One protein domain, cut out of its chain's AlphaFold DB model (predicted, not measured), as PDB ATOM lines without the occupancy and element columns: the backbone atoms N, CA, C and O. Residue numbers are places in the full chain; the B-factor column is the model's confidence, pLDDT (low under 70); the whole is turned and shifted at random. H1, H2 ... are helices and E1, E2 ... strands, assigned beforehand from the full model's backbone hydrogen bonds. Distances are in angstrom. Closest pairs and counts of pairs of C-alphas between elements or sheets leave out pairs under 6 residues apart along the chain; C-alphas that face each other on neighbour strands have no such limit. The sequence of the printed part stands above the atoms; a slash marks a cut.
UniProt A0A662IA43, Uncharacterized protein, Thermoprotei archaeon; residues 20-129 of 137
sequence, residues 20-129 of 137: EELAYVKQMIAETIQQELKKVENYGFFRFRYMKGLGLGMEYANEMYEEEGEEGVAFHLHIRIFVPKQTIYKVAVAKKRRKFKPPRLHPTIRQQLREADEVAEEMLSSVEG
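What this domain is: This is residues 20 to 129 of the 137 residues of an uncharacterized protein of Thermoprotei archaeon (UniProt A0A662IA43). A long two-stranded hairpin, E1 and E2, lies alongside one long helix, H1, and together they make a narrow body; the short helix H2 follows past the open end of the hairpin. From there the chain folds back through a loop, and residues 104 to 129, with the helix H3 in them, stick out as a free arm away from the hairpin. The printed part has 110 residues with three named helices and two named strands, in the order H1, E1, E2, H2, H3; the sheet is E1 - E2, antiparallel, and the class is mixed, helices and strands. The whole is only just extended, close to loose, with a radius of gyration of the C-alphas of 19.9 A, and the C-alphas span 65 by 43 by 28 A.

Where its parts are: E1 is residues 59 to 69, 32.2 A from first to last C-alpha, and E2 is residues 72 to 82, 32.0 A. H1 is residues 20 to 53, 49.5 A long, and begins with C-alpha 20 at (188.364, 310.458, 204.887). H2 is residues 85 to 96, 16.6 A long, with C-alpha 85 at (185.591, 292.247, 254.678). H3 is residues 107 to 128, 31.8 A long, and ends with C-alpha 128 at (175.035, 269.479, 236.387).

How they stand to each other: E1 and E2 are a hairpin of antiparallel neighbours, with 166 degrees between their directions. C-alphas 62 and 79 face each other at 4.5 A. N 63 and O 78 are within hydrogen-bond range at 2.9 A, and so are N 78 and O 63 at 2.8 A. H1 and E2 have 6 pairs of C-alphas within 8 A, the closest being those of Leu 37 and Leu 77, 6.8 A apart. H1 and E1 have 3 such pairs, the closest being those of Phe 48 and Tyr 60, 7.1 A apart. H1 touches no helix; H2 is apart from H1 and from E1. H3 is apart from H1, E1, E2 and H2. In H1, H2 and H3 every O i to N i+4 pair is within hydrogen-bond range.

The domain as a whole: The outline is elongated, only just, and the two C-alphas farthest apart, those of Glu 20 and Arg 97, are 65.4 A apart. Residues 20 to 25 of H1, residues 93 to 98, of which 93 to 96 belong to H2, and residues 104 to 129, of which 107 to 128 belong to H3, stand free. Without them the body has 72 residues and spans 52 by 20 by 15 A. The printed part has no cut. The links H1 to E1, E1 to E2 and E2 to H2 are tight; the link H2 to H3, 10 residues, is short. The mean pLDDT of the printed part is 87.6, and residue 120 and residues 123 to 129 are under 70.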
ATOM      1  N   GLU A  20     188.410 309.331 203.948       89.62
ATOM      2  CA  GLU A  20     188.364 310.458 204.887       89.62
ATOM      3  C   GLU A  20     186.974 310.616 205.518       89.62
ATOM      4  O   GLU A  20     186.858 310.864 206.717       89.62
ATOM      5  N   GLU A  21     185.916 310.407 204.731       88.75
ATOM      6  CA  GLU A  21     184.532 310.454 205.207       88.75
ATOM      7  C   GLU A  21     184.244 309.285 206.153       88.75
ATOM      8  O   GLU A  21     183.627 309.477 207.200       88.75
ATOM      9  N   LEU A  22     184.756 308.087 205.843       87.44
ATOM     10  CA  LEU A  22     184.660 306.927 206.736       87.44
ATOM     11  C   LEU A  22     185.385 307.167 208.064       87.44
ATOM     12  O   LEU A  22     184.832 306.874 209.124       87.44
ATOM     13  N   ALA A  23     186.599 307.724 208.027       87.69
ATOM     14  CA  ALA A  23     187.361 308.040 209.233       87.69
ATOM     15  C   ALA A  23     186.646 309.086 210.102       87.69
ATOM     16  O   ALA A  23     186.540 308.917 211.318       87.69
ATOM     17  N   TYR A  24     186.097 310.128 209.474       92.44
ATOM     18  CA  TYR A  24     185.321 311.156 210.159       92.44
ATOM     19  C   TYR A  24     184.060 310.584 210.821       92.44
ATOM     20  O   TYR A  24     183.793 310.848 211.994       92.44
ATOM     21  N   VAL A  25     183.301 309.750 210.103       93.12
ATOM     22  CA  VAL A  25     182.103 309.099 210.653       93.12
ATOM     23  C   VAL A  25     182.467 308.145 211.795       93.12
ATOM     24  O   VAL A  25     181.791 308.159 212.823       93.12
ATOM     25  N   LYS A  26     183.559 307.374 211.675       88.81
ATOM     26  CA  LYS A  26     184.069 306.516 212.760       88.81
ATOM     27  C   LYS A  26     184.334 307.334 214.026       88.81
ATOM     28  O   LYS A  26     183.881 306.948 215.102       88.81
ATOM     29  N   GLN A  27     185.016 308.472 213.897       92.06
ATOM     30  CA  GLN A  27     185.294 309.356 215.028       92.06
ATOM     31  C   GLN A  27     184.005 309.910 215.651       92.06
ATOM     32  O   GLN A  27     183.849 309.873 216.867       92.06
ATOM     33  N   MET A  28     183.052 310.362 214.835       95.94
ATOM     34  CA  MET A  28     181.772 310.882 215.326       95.94
ATOM     35  C   MET A  28     180.978 309.828 216.112       95.94
ATOM     36  O   MET A  28     180.394 310.126 217.159       95.94
ATOM     37  N   ILE A  29     180.968 308.584 215.625       94.62
ATOM     38  CA  ILE A  29     180.340 307.455 216.318       94.62
ATOM     39  C   ILE A  29     181.057 307.194 217.646       94.62
ATOM     40  O   ILE A  29     180.394 307.086 218.680       94.62
ATOM     41  N   ALA A  30     182.392 307.149 217.637       92.75
ATOM     42  CA  ALA A  30     183.193 306.932 218.839       92.75
ATOM     43  C   ALA A  30     182.925 308.001 219.908       92.75
ATOM     44  O   ALA A  30     182.615 307.670 221.051       92.75
ATOM     45  N   GLU A  31     182.942 309.280 219.528       95.19
ATOM     46  CA  GLU A  31     182.647 310.399 220.427       95.19
ATOM     47  C   GLU A  31     181.237 310.293 221.022       95.19
ATOM     48  O   GLU A  31     181.047 310.496 222.223       95.19
ATOM     49  N   THR A  32     180.249 309.925 220.205       96.81
ATOM     50  CA  THR A  32     178.864 309.740 220.662       96.81
ATOM     51  C   THR A  32     178.770 308.628 221.708       96.81
ATOM     52  O   THR A  32     178.177 308.817 222.771       96.81
ATOM     53  N   ILE A  33     179.396 307.478 221.445       95.69
ATOM     54  CA  ILE A  33     179.394 306.338 222.369       95.69
ATOM     55  C   ILE A  33     180.111 306.702 223.674       95.69
ATOM     56  O   ILE A  33     179.569 306.473 224.757       95.69
ATOM     57  N   GLN A  34     181.290 307.324 223.596       94.25
ATOM     58  CA  GLN A  34     182.034 307.776 224.773       94.25
ATOM     59  C   GLN A  34     181.213 308.739 225.642       94.25
ATOM     60  O   GLN A  34     181.219 308.619 226.870       94.25
ATOM     61  N   GLN A  35     180.479 309.678 225.033       96.44
ATOM     62  CA  GLN A  35     179.609 310.601 225.765       96.44
ATOM     63  C   GLN A  35     178.521 309.862 226.552       96.44
ATOM     64  O   GLN A  35     178.284 310.182 227.722       96.44
ATOM     65  N   GLU A  36     177.878 308.854 225.957       97.06
ATOM     66  CA  GLU A  36     176.879 308.040 226.656       97.06
ATOM     67  C   GLU A  36     177.509 307.188 227.768       97.06
ATOM     68  O   GLU A  36     176.997 307.166 228.893       97.06
ATOM     69  N   LEU A  37     178.669 306.566 227.526       95.75
ATOM     70  CA  LEU A  37     179.394 305.809 228.553       95.75
ATOM     71  C   LEU A  37     179.794 306.692 229.744       95.75
ATOM     72  O   LEU A  37     179.671 306.266 230.896       95.75
ATOM     73  N   LYS A  38     180.163 307.958 229.516       94.56
ATOM     74  CA  LYS A  38     180.405 308.910 230.613       94.56
ATOM     75  C   LYS A  38     179.160 309.227 231.429       94.56
ATOM     76  O   LYS A  38     179.266 309.422 232.642       94.56
ATOM     77  N   LYS A  39     177.964 309.242 230.836       96.06
ATOM     78  CA  LYS A  39     176.720 309.378 231.617       96.06
ATOM     79  C   LYS A  39     176.507 308.165 232.520       96.06
ATOM     80  O   LYS A  39     176.143 308.341 233.685       96.06
ATOM     81  N   VAL A  40     176.783 306.961 232.019       95.62
ATOM     82  CA  VAL A  40     176.711 305.720 232.808       95.62
ATOM     83  C   VAL A  40     177.708 305.751 233.965       95.62
ATOM     84  O   VAL A  40     177.328 305.480 235.106       95.62
ATOM     85  N   GLU A  41     178.954 306.154 233.712       94.81
ATOM     86  CA  GLU A  41     179.978 306.322 234.747       94.81
ATOM     87  C   GLU A  41     179.521 307.298 235.841       94.81
ATOM     88  O   GLU A  41     179.531 306.966 237.032       94.81
ATOM     89  N   ASN A  42     179.045 308.479 235.440       94.69
ATOM     90  CA  ASN A  42     178.554 309.507 236.354       94.69
ATOM     91  C   ASN A  42     177.381 309.004 237.201       94.69
ATOM     92  O   ASN A  42     177.336 309.238 238.415       94.69
ATOM     93  N   TYR A  43     176.444 308.279 236.587       95.56
ATOM     94  CA  TYR A  43     175.339 307.659 237.308       95.56
ATOM     95  C   TYR A  43     175.843 306.605 238.301       95.56
ATOM     96  O   TYR A  43     175.446 306.619 239.470       95.56
ATOM     97  N   GLY A  44     176.773 305.741 237.887       93.81
ATOM     98  CA  GLY A  44     177.416 304.756 238.755       93.81
ATOM     99  C   GLY A  44     178.077 305.402 239.976       93.81
ATOM    100  O   GLY A  44     177.855 304.969 241.110       93.81
ATOM    101  N   PHE A  45     178.806 306.500 239.776       93.81
ATOM    102  CA  PHE A  45     179.444 307.243 240.860       93.81
ATOM    103  C   PHE A  45     178.438 307.944 241.787       93.81
ATOM    104  O   PHE A  45     178.596 307.932 243.014       93.81
ATOM    105  N   PHE A  46     177.353 308.502 241.242       95.19
ATOM    106  CA  PHE A  46     176.241 309.029 242.038       95.19
ATOM    107  C   PHE A  46     175.636 307.942 242.942       95.19
ATOM    108  O   PHE A  46     175.453 308.152 244.147       95.19
ATOM    109  N   ARG A  47     175.392 306.743 242.397       92.81
ATOM    110  CA  ARG A  47     174.890 305.595 243.169       92.81
ATOM    111  C   ARG A  47     175.896 305.115 244.212       92.81
ATOM    112  O   ARG A  47     175.492 304.793 245.329       92.81
ATOM    113  N   PHE A  48     177.190 305.126 243.901       94.19
ATOM    114  CA  PHE A  48     178.247 304.847 244.871       94.19
ATOM    115  C   PHE A  48     178.202 305.808 246.066       94.19
ATOM    116  O   PHE A  48     178.187 305.359 247.215       94.19
ATOM    117  N   ARG A  49     178.099 307.121 245.822       92.69
ATOM    118  CA  ARG A  49     177.975 308.129 246.890       92.69
ATOM    119  C   ARG A  49     176.747 307.892 247.763       92.69
ATOM    120  O   ARG A  49     176.849 307.974 248.986       92.69
ATOM    121  N   TYR A  50     175.614 307.544 247.155       91.56
ATOM    122  CA  TYR A  50     174.408 307.172 247.892       91.56
ATOM    123  C   TYR A  50     174.654 305.971 248.819       91.56
ATOM    124  O   TYR A  50     174.349 306.039 250.008       91.56
ATOM    125  N   MET A  51     175.274 304.897 248.316       89.94
ATOM    126  CA  MET A  51     175.597 303.717 249.126       89.94
ATOM    127  C   MET A  51     176.575 304.033 250.261       89.94
ATOM    128  O   MET A  51     176.400 303.551 251.380       89.94
ATOM    129  N   LYS A  52     177.563 304.896 250.007       88.00
ATOM    130  CA  LYS A  52     178.464 305.406 251.046       88.00
ATOM    131  C   LYS A  52     177.695 306.172 252.129       88.00
ATOM    132  O   LYS A  52     177.963 305.980 253.312       88.00
ATOM    133  N   GLY A  53     176.689 306.959 251.743       86.12
ATOM    134  CA  GLY A  53     175.761 307.633 252.659       86.12
ATOM    135  C   GLY A  53     174.928 306.680 253.527       86.12
ATOM    136  O   GLY A  53     174.582 307.028 254.652       86.12
ATOM    137  N   LEU A  54     174.682 305.446 253.072       85.31
ATOM    138  CA  LEU A  54     174.061 304.385 253.881       85.31
ATOM    139  C   LEU A  54     175.022 303.756 254.910       85.31
ATOM    140  O   LEU A  54     174.636 302.833 255.628       85.31
ATOM    141  N   GLY A  55     176.272 304.222 254.981       82.88
ATOM    142  CA  GLY A  55     177.298 303.695 255.881       82.88
ATOM    143  C   GLY A  55     178.048 302.477 255.334       82.88
ATOM    144  O   GLY A  55     178.737 301.793 256.093       82.88
ATOM    145  N   LEU A  56     177.937 302.190 254.033       86.31
ATOM    146  CA  LEU A  56     178.718 301.139 253.384       86.31
ATOM    147  C   LEU A  56     180.122 301.670 253.073       86.31
ATOM    148  O   LEU A  56     180.316 302.458 252.149       86.31
ATOM    149  N   GLY A  57     181.114 301.247 253.859       86.25
ATOM    150  CA  GLY A  57     182.521 301.532 253.579       86.25
ATOM    151  C   GLY A  57     182.989 300.720 252.375       86.25
ATOM    152  O   GLY A  57     183.284 299.542 252.534       86.25
ATOM    153  N   MET A  58     183.006 301.325 251.192       92.75
ATOM    154  CA  MET A  58     183.357 300.679 249.923       92.75
ATOM    155  C   MET A  58     184.290 301.577 249.115       92.75
ATOM    156  O   MET A  58     184.324 302.794 249.321       92.75
ATOM    157  N   GLU A  59     184.991 300.971 248.170       94.00
ATOM    158  CA  GLU A  59     185.847 301.645 247.198       94.00
ATOM    159  C   GLU A  59     185.228 301.541 245.805       94.00
ATOM    160  O   GLU A  59     184.540 300.566 245.489       94.00
ATOM    161  N   TYR A  60     185.457 302.563 244.988       94.88
ATOM    162  CA  TYR A  60     184.935 302.667 243.632       94.88
ATOM    163  C   TYR A  60     186.088 302.987 242.692       94.88
ATOM    164  O   TYR A  60     186.842 303.926 242.942       94.88
ATOM    165  N   ALA A  61     186.197 302.211 241.624       95.31
ATOM    166  CA  ALA A  61     187.092 302.468 240.511       95.31
ATOM    167  C   ALA A  61     186.326 302.229 239.212       95.31
ATOM    168  O   ALA A  61     185.404 301.412 239.169       95.31
ATOM    169  N   ASN A  62     186.709 302.935 238.160       94.75
ATOM    170  CA  ASN A  62     186.231 302.660 236.821       94.75
ATOM    171  C   ASN A  62     187.388 302.755 235.830       94.75
ATOM    172  O   ASN A  62     188.411 303.376 236.118       94.75
ATOM    173  N   GLU A  63     187.210 302.104 234.693       95.06
ATOM    174  CA  GLU A  63     188.135 302.142 233.574       95.06
ATOM    175  C   GLU A  63     187.325 302.113 232.281       95.06
ATOM    176  O   GLU A  63     186.321 301.405 232.182       95.06
ATOM    177  N   MET A  64     187.738 302.917 231.306       94.38
ATOM    178  CA  MET A  64     187.105 302.983 229.997       94.38
ATOM    179  C   MET A  64     188.190 302.900 228.934       94.38
ATOM    180  O   MET A  64     189.151 303.665 228.993       94.38
ATOM    181  N   TYR A  65     188.035 301.978 227.992       93.38
ATOM    182  CA  TYR A  65     188.988 301.773 226.907       93.38
ATOM    183  C   TYR A  65     188.278 301.285 225.648       93.38
ATOM    184  O   TYR A  65     187.127 300.840 225.688       93.38
ATOM    185  N   GLU A  66     188.987 301.384 224.533       93.31
ATOM    186  CA  GLU A  66     188.540 300.942 223.219       93.31
ATOM    187  C   GLU A  66     189.397 299.774 222.758       93.31
ATOM    188  O   GLU A  66     190.604 299.742 223.006       93.31
ATOM    189  N   GLU A  67     188.764 298.825 222.086       94.00
ATOM    190  CA  GLU A  67     189.412 297.672 221.481       94.00
ATOM    191  C   GLU A  67     189.035 297.643 219.999       94.00
ATOM    192  O   GLU A  67     187.872 297.462 219.643       94.00
ATOM    193  N   GLU A  68     190.012 297.885 219.124       91.12
ATOM    194  CA  GLU A  68     189.816 297.810 217.675       91.12
ATOM    195  C   GLU A  68     190.170 296.402 217.188       91.12
ATOM    196  O   GLU A  68     191.304 295.948 217.338       91.12
ATOM    197  N   GLY A  69     189.178 295.715 216.624       90.19
ATOM    198  CA  GLY A  69     189.303 294.391 216.024       90.19
ATOM    199  C   GLY A  69     189.021 294.412 214.523       90.19
ATOM    200  O   GLY A  69     188.689 295.444 213.942       90.19
ATOM    201  N   GLU A  70     189.124 293.246 213.885       83.00
ATOM    202  CA  GLU A  70     188.927 293.103 212.432       83.00
ATOM    203  C   GLU A  70     187.498 293.456 211.979       83.00
ATOM    204  O   GLU A  70     187.305 293.947 210.868       83.00
ATOM    205  N   GLU A  71     186.500 293.245 212.843       86.50
ATOM    206  CA  GLU A  71     185.080 293.482 212.542       86.50
ATOM    207  C   GLU A  71     184.572 294.869 212.980       86.50
ATOM    208  O   GLU A  71     183.465 295.265 212.610       86.50
ATOM    209  N   GLY A  72     185.349 295.628 213.762       88.56
ATOM    210  CA  GLY A  72     184.925 296.935 214.265       88.56
ATOM    211  C   GLY A  72     185.632 297.383 215.543       88.56
ATOM    212  O   GLY A  72     186.683 296.868 215.911       88.56
ATOM    213  N   VAL A  73     185.039 298.366 216.226       90.44
ATOM    214  CA  VAL A  73     185.557 298.922 217.486       90.44
ATOM    215  C   VAL A  73     184.603 298.589 218.624       90.44
ATOM    216  O   VAL A  73     183.423 298.942 218.577       90.44
ATOM    217  N   ALA A  74     185.119 297.937 219.658       93.06
ATOM    218  CA  ALA A  74     184.422 297.704 220.909       93.06
ATOM    219  C   ALA A  74     184.772 298.799 221.926       93.06
ATOM    220  O   ALA A  74     185.923 299.210 222.066       93.06
ATOM    221  N   PHE A  75     183.761 299.266 222.659       94.19
ATOM    222  CA  PHE A  75     183.910 300.267 223.714       94.19
ATOM    223  C   PHE A  75     183.582 299.621 225.054       94.19
ATOM    224  O   PHE A  75     182.475 299.119 225.261       94.19
ATOM    225  N   HIS A  76     184.533 299.655 225.979       94.19
ATOM    226  CA  HIS A  76     184.410 299.008 227.276       94.19
ATOM    227  C   HIS A  76     184.284 300.052 228.378       94.19
ATOM    228  O   HIS A  76     185.077 300.988 228.453       94.19
ATOM    229  N   LEU A  77     183.315 299.858 229.272       95.81
ATOM    230  CA  LEU A  77     183.214 300.577 230.539       95.81
ATOM    231  C   LEU A  77     183.184 299.560 231.677       95.81
ATOM    232  O   LEU A  77     182.187 298.870 231.889       95.81
ATOM    233  N   HIS A  78     184.266 299.505 232.441       95.81
ATOM    234  CA  HIS A  78     184.399 298.644 233.607       95.81
ATOM    235  C   HIS A  78     184.155 299.454 234.870       95.81
ATOM    236  O   HIS A  78     184.839 300.442 235.126       95.81
ATOM    237  N   ILE A  79     183.189 299.033 235.686       95.19
ATOM    238  CA  ILE A  79     182.910 299.637 236.991       95.19
ATOM    239  C   ILE A  79     183.212 298.607 238.074       95.19
ATOM    240  O   ILE A  79     182.557 297.571 238.172       95.19
ATOM    241  N   ARG A  80     184.174 298.922 238.940       95.19
ATOM    242  CA  ARG A  80     184.574 298.087 240.071       95.19
ATOM    243  C   ARG A  80     184.107 298.708 241.380       95.19
ATOM    244  O   ARG A  80     184.515 299.809 241.747       95.19
ATOM    245  N   ILE A  81     183.314 297.950 242.134       93.69
ATOM    246  CA  ILE A  81     182.953 298.270 243.518       93.69
ATOM    247  C   ILE A  81     183.606 297.234 244.421       93.69
ATOM    248  O   ILE A  81     183.278 296.050 244.365       93.69
ATOM    249  N   PHE A  82     184.527 297.675 245.268       94.69
ATOM    250  CA  PHE A  82     185.188 296.804 246.229       94.69
ATOM    251  C   PHE A  82     184.606 297.003 247.629       94.69
ATOM    252  O   PHE A  82     184.499 298.124 248.131       94.69
ATOM    253  N   VAL A  83     184.230 295.894 248.268       93.62
ATOM    254  CA  VAL A  83     183.664 295.878 249.620       93.62
ATOM    255  C   VAL A  83     184.643 295.172 250.561       93.62
ATOM    256  O   VAL A  83     184.745 293.944 250.535       93.62
ATOM    257  N   PRO A  84     185.350 295.909 251.434       93.69
ATOM    258  CA  PRO A  84     186.229 295.320 252.431       93.69
ATOM    259  C   PRO A  84     185.484 294.349 253.356       93.69
ATOM    260  O   PRO A  84     184.380 294.635 253.829       93.69
ATOM    261  N   LYS A  85     186.139 293.241 253.729       93.56
ATOM    262  CA  LYS A  85     185.591 292.247 254.678       93.56
ATOM    263  C   LYS A  85     185.123 292.875 255.997       93.56
ATOM    264  O   LYS A  85     184.111 292.464 256.562       93.56
ATOM    265  N   GLN A  86     185.820 293.910 256.471       93.81
ATOM    266  CA  GLN A  86     185.435 294.648 257.678       93.81
ATOM    267  C   GLN A  86     184.060 295.318 257.542       93.81
ATOM    268  O   GLN A  86     183.278 295.315 258.493       93.81
ATOM    269  N   THR A  87     183.747 295.876 256.371       92.00
ATOM    270  CA  THR A  87     182.439 296.480 256.090       92.00
ATOM    271  C   THR A  87     181.347 295.422 256.114       92.00
ATOM    272  O   THR A  87     180.326 295.622 256.769       92.00
ATOM    273  N   ILE A  88     181.592 294.265 255.493       91.44
ATOM    274  CA  ILE A  88     180.659 293.130 255.501       91.44
ATOM    275  C   ILE A  88     180.335 292.719 256.942       91.44
ATOM    276  O   ILE A  88     179.165 292.624 257.316       91.44
ATOM    277  N   TYR A  89     181.360 292.561 257.784       93.00
ATOM    278  CA  TYR A  89     181.177 292.218 259.194       93.00
ATOM    279  C   TYR A  89     180.347 293.269 259.951       93.00
ATOM    280  O   TYR A  89     179.389 292.927 260.648       93.00
ATOM    281  N   LYS A  90     180.654 294.563 259.778       91.62
ATOM    282  CA  LYS A  90     179.902 295.664 260.408       91.62
ATOM    283  C   LYS A  90     178.424 295.649 260.006       91.62
ATOM    284  O   LYS A  90     177.552 295.769 260.871       91.62
ATOM    285  N   VAL A  91     178.136 295.451 258.720       90.50
ATOM    286  CA  VAL A  91     176.763 295.366 258.196       90.50
ATOM    287  C   VAL A  91     176.042 294.132 258.745       90.50
ATOM    288  O   VAL A  91     174.889 294.240 259.163       90.50
ATOM    289  N   ALA A  92     176.713 292.980 258.834       90.31
ATOM    290  CA  ALA A  92     176.144 291.761 259.410       90.31
ATOM    291  C   ALA A  92     175.738 291.952 260.882       90.31
ATOM    292  O   ALA A  92     174.620 291.606 261.276       90.31
ATOM    293  N   VAL A  93     176.597 292.585 261.690       93.06
ATOM    294  CA  VAL A  93     176.286 292.932 263.087       93.06
ATOM    295  C   VAL A  93     175.109 293.911 263.160       93.06
ATOM    296  O   VAL A  93     174.196 293.719 263.969       93.06
ATOM    297  N   ALA A  94     175.084 294.942 262.309       89.19
ATOM    298  CA  ALA A  94     173.988 295.909 262.260       89.19
ATOM    299  C   ALA A  94     172.650 295.254 261.873       89.19
ATOM    300  O   ALA A  94     171.621 295.555 262.483       89.19
ATOM    301  N   LYS A  95     172.666 294.309 260.927       89.69
ATOM    302  CA  LYS A  95     171.504 293.500 260.532       89.69
ATOM    303  C   LYS A  95     171.014 292.624 261.686       89.69
ATOM    304  O   LYS A  95     169.824 292.658 261.993       89.69
ATOM    305  N   LYS A  96     171.912 291.914 262.386       92.00
ATOM    306  CA  LYS A  96     171.564 291.101 263.571       92.00
ATOM    307  C   LYS A  96     170.908 291.946 264.668       92.00
ATOM    308  O   LYS A  96     169.962 291.507 265.312       92.00
ATOM    309  N   ARG A  97     171.359 293.194 264.828       93.81
ATOM    310  CA  ARG A  97     170.783 294.191 265.749       93.81
ATOM    311  C   ARG A  97     169.549 294.919 265.196       93.81
ATOM    312  O   ARG A  97     169.072 295.845 265.841       93.81
ATOM    313  N   ARG A  98     169.048 294.545 264.011       89.69
ATOM    314  CA  ARG A  98     167.914 295.179 263.305       89.69
ATOM    315  C   ARG A  98     168.099 296.681 263.015       89.69
ATOM    316  O   ARG A  98     167.120 297.381 262.775       89.69
ATOM    317  N   LYS A  99     169.345 297.173 263.013       88.44
ATOM    318  CA  LYS A  99     169.711 298.582 262.764       88.44
ATOM    319  C   LYS A  99     169.991 298.892 261.296       88.44
ATOM    320  O   LYS A  99     170.042 300.056 260.925       88.44
ATOM    321  N   PHE A 100     170.173 297.865 260.472       85.75
ATOM    322  CA  PHE A 100     170.349 298.015 259.035       85.75
ATOM    323  C   PHE A 100     169.200 297.336 258.298       85.75
ATOM    324  O   PHE A 100     168.918 296.156 258.523       85.75
ATOM    325  N   LYS A 101     168.551 298.087 257.409       83.75
ATOM    326  CA  LYS A 101     167.588 297.575 256.437       83.75
ATOM    327  C   LYS A 101     167.995 298.122 255.072       83.75
ATOM    328  O   LYS A 101     168.051 299.345 254.937       83.75
ATOM    329  N   PRO A 102     168.297 297.265 254.084       81.25
ATOM    330  CA  PRO A 102     168.565 297.750 252.743       81.25
ATOM    331  C   PRO A 102     167.327 298.489 252.202       81.25
ATOM    332  O   PRO A 102     166.198 298.131 252.567       81.25
ATOM    333  N   PRO A 103     167.511 299.514 251.352       82.00
ATOM    334  CA  PRO A 103     166.402 300.191 250.692       82.00
ATOM    335  C   PRO A 103     165.521 299.185 249.946       82.00
ATOM    336  O   PRO A 103     166.020 298.233 249.343       82.00
ATOM    337  N   ARG A 104     164.200 299.388 249.971       81.44
ATOM    338  CA  ARG A 104     163.285 298.550 249.188       81.44
ATOM    339  C   ARG A 104     163.504 298.824 247.702       81.44
ATOM    340  O   ARG A 104     163.413 299.969 247.270       81.44
ATOM    341  N   LEU A 105     163.745 297.767 246.933       81.25
ATOM    342  CA  LEU A 105     163.799 297.851 245.477       81.25
ATOM    343  C   LEU A 105     162.413 298.154 244.903       81.25
ATOM    344  O   LEU A 105     161.406 297.627 245.403       81.25
ATOM    345  N   HIS A 106     162.387 298.949 243.832       80.12
ATOM    346  CA  HIS A 106     161.196 299.144 243.009       80.12
ATOM    347  C   HIS A 106     160.709 297.786 242.459       80.12
ATOM    348  O   HIS A 106     161.559 296.947 242.139       80.12
ATOM    349  N   PRO A 107     159.388 297.537 242.345       77.62
ATOM    350  CA  PRO A 107     158.851 296.254 241.881       77.62
ATOM    351  C   PRO A 107     159.467 295.748 240.571       77.62
ATOM    352  O   PRO A 107     159.875 294.596 240.511       77.62
ATOM    353  N   THR A 108     159.638 296.625 239.582       79.69
ATOM    354  CA  THR A 108     160.214 296.292 238.266       79.69
ATOM    355  C   THR A 108     161.637 295.740 238.356       79.69
ATOM    356  O   THR A 108     161.946 294.721 237.756       79.69
ATOM    357  N   ILE A 109     162.493 296.363 239.172       78.75
ATOM    358  CA  ILE A 109     163.883 295.913 239.361       78.75
ATOM    359  C   ILE A 109     163.902 294.569 240.091       78.75
ATOM    360  O   ILE A 109     164.712 293.697 239.806       78.75
ATOM    361  N   ARG A 110     162.986 294.383 241.046       78.44
ATOM    362  CA  ARG A 110     162.865 293.124 241.783       78.44
ATOM    363  C   ARG A 110     162.444 291.968 240.880       78.44
ATOM    364  O   ARG A 110     162.881 290.854 241.124       78.44
ATOM    365  N   GLN A 111     161.585 292.232 239.899       75.69
ATOM    366  CA  GLN A 111     161.157 291.237 238.925       75.69
ATOM    367  C   GLN A 111     162.321 290.825 238.015       75.69
ATOM    368  O   GLN A 111     162.622 289.643 237.952       75.69
ATOM    369  N   GLN A 112     163.049 291.792 237.449       74.31
ATOM    370  CA  GLN A 112     164.226 291.517 236.613       74.31
ATOM    371  C   GLN A 112     165.303 290.701 237.340       74.31
ATOM    372  O   GLN A 112     165.902 289.810 236.754       74.31
ATOM    373  N   LEU A 113     165.550 290.988 238.624       80.94
ATOM    374  CA  LEU A 113     166.511 290.212 239.415       80.94
ATOM    375  C   LEU A 113     166.051 288.769 239.644       80.94
ATOM    376  O   LEU A 113     166.881 287.877 239.608       80.94
ATOM    377  N   ARG A 114     164.747 288.534 239.847       79.50
ATOM    378  CA  ARG A 114     164.218 287.166 239.966       79.50
ATOM    379  C   ARG A 114     164.354 286.398 238.662       79.50
ATOM    380  O   ARG A 114     164.817 285.274 238.691       79.50
ATOM    381  N   GLU A 115     163.996 287.028 237.546       79.62
ATOM    382  CA  GLU A 115     164.140 286.429 236.215       79.62
ATOM    383  C   GLU A 115     165.613 286.082 235.937       79.62
ATOM    384  O   GLU A 115     165.914 285.005 235.438       79.62
ATOM    385  N   ALA A 116     166.553 286.952 236.323       75.44
ATOM    386  CA  ALA A 116     167.983 286.674 236.200       75.44
ATOM    387  C   ALA A 116     168.463 285.526 237.113       75.44
ATOM    388  O   ALA A 116     169.277 284.715 236.675       75.44
ATOM    389  N   ASP A 117     167.968 285.451 238.354       76.81
ATOM    390  CA  ASP A 117     168.282 284.363 239.289       76.81
ATOM    391  C   ASP A 117     167.737 283.014 238.772       76.81
ATOM    392  O   ASP A 117     168.453 282.015 238.802       76.81
ATOM    393  N   GLU A 118     166.514 282.993 238.228       81.62
ATOM    394  CA  GLU A 118     165.887 281.809 237.615       81.62
ATOM    395  C   GLU A 118     166.697 281.308 236.409       81.62
ATOM    396  O   GLU A 118     167.035 280.128 236.335       81.62
ATOM    397  N   VAL A 119     167.109 282.211 235.510       77.19
ATOM    398  CA  VAL A 119     167.962 281.863 234.357       77.19
ATOM    399  C   VAL A 119     169.318 281.310 234.808       77.19
ATOM    400  O   VAL A 119     169.836 280.365 234.212       77.19
ATOM    401  N   ALA A 120     169.912 281.869 235.865       69.94
ATOM    402  CA  ALA A 120     171.177 281.371 236.400       69.94
ATOM    403  C   ALA A 120     171.034 279.968 237.023       69.94
ATOM    404  O   ALA A 120     171.906 279.122 236.812       69.94
ATOM    405  N   GLU A 121     169.943 279.695 237.748       79.94
ATOM    406  CA  GLU A 121     169.633 278.360 238.283       79.94
ATOM    407  C   GLU A 121     169.382 277.332 237.164       79.94
ATOM    408  O   GLU A 121     169.869 276.198 237.238       79.94
ATOM    409  N   GLU A 122     168.698 277.718 236.084       73.19
ATOM    410  CA  GLU A 122     168.509 276.869 234.898       73.19
ATOM    411  C   GLU A 122     169.836 276.545 234.196       73.19
ATOM    412  O   GLU A 122     170.085 275.396 233.818       73.19
ATOM    413  N   MET A 123     170.734 277.527 234.061       68.56
ATOM    414  CA  MET A 123     172.067 277.302 233.492       68.56
ATOM    415  C   MET A 123     172.909 276.360 234.361       68.56
ATOM    416  O   MET A 123     173.555 275.457 233.832       68.56
ATOM    417  N   LEU A 124     172.888 276.531 235.687       65.06
ATOM    418  CA  LEU A 124     173.624 275.665 236.615       65.06
ATOM    419  C   LEU A 124     173.084 274.227 236.615       65.06
ATOM    420  O   LEU A 124     173.867 273.283 236.523       65.06
ATOM    421  N   SER A 125     171.762 274.050 236.640       67.50
ATOM    422  CA  SER A 125     171.140 272.718 236.597       67.50
ATOM    423  C   SER A 125     171.358 271.998 235.260       67.50
ATOM    424  O   SER A 125     171.555 270.783 235.240       67.50
ATOM    425  N   SER A 126     171.413 272.734 234.145       65.44
ATOM    426  CA  SER A 126     171.747 272.172 232.827       65.44
ATOM    427  C   SER A 126     173.205 271.704 232.734       65.44
ATOM    428  O   SER A 126     173.493 270.711 232.067       65.44
ATOM    429  N   VAL A 127     174.131 272.384 233.420       62.31
ATOM    430  CA  VAL A 127     175.547 271.982 233.493       62.31
ATOM    431  C   VAL A 127     175.730 270.751 234.388       62.31
ATOM    432  O   VAL A 127     176.505 269.860 234.047       62.31
ATOM    433  N   GLU A 128     174.989 270.648 235.494       54.56
ATOM    434  CA  GLU A 128     175.035 269.479 236.387       54.56
ATOM    435  C   GLU A 128     174.369 268.230 235.777       54.56
ATOM    436  O   GLU A 128     174.824 267.110 236.016       54.56
ATOM    437  N   GLY A 129     173.349 268.396 234.928       53.34
ATOM    438  CA  GLY A 129     172.680 267.293 234.228       53.34
ATOM    439  C   GLY A 129     173.497 266.640 233.102       53.34
ATOM    440  O   GLY A 129     173.151 265.546 232.660       53.34
TER     441      GLY A 129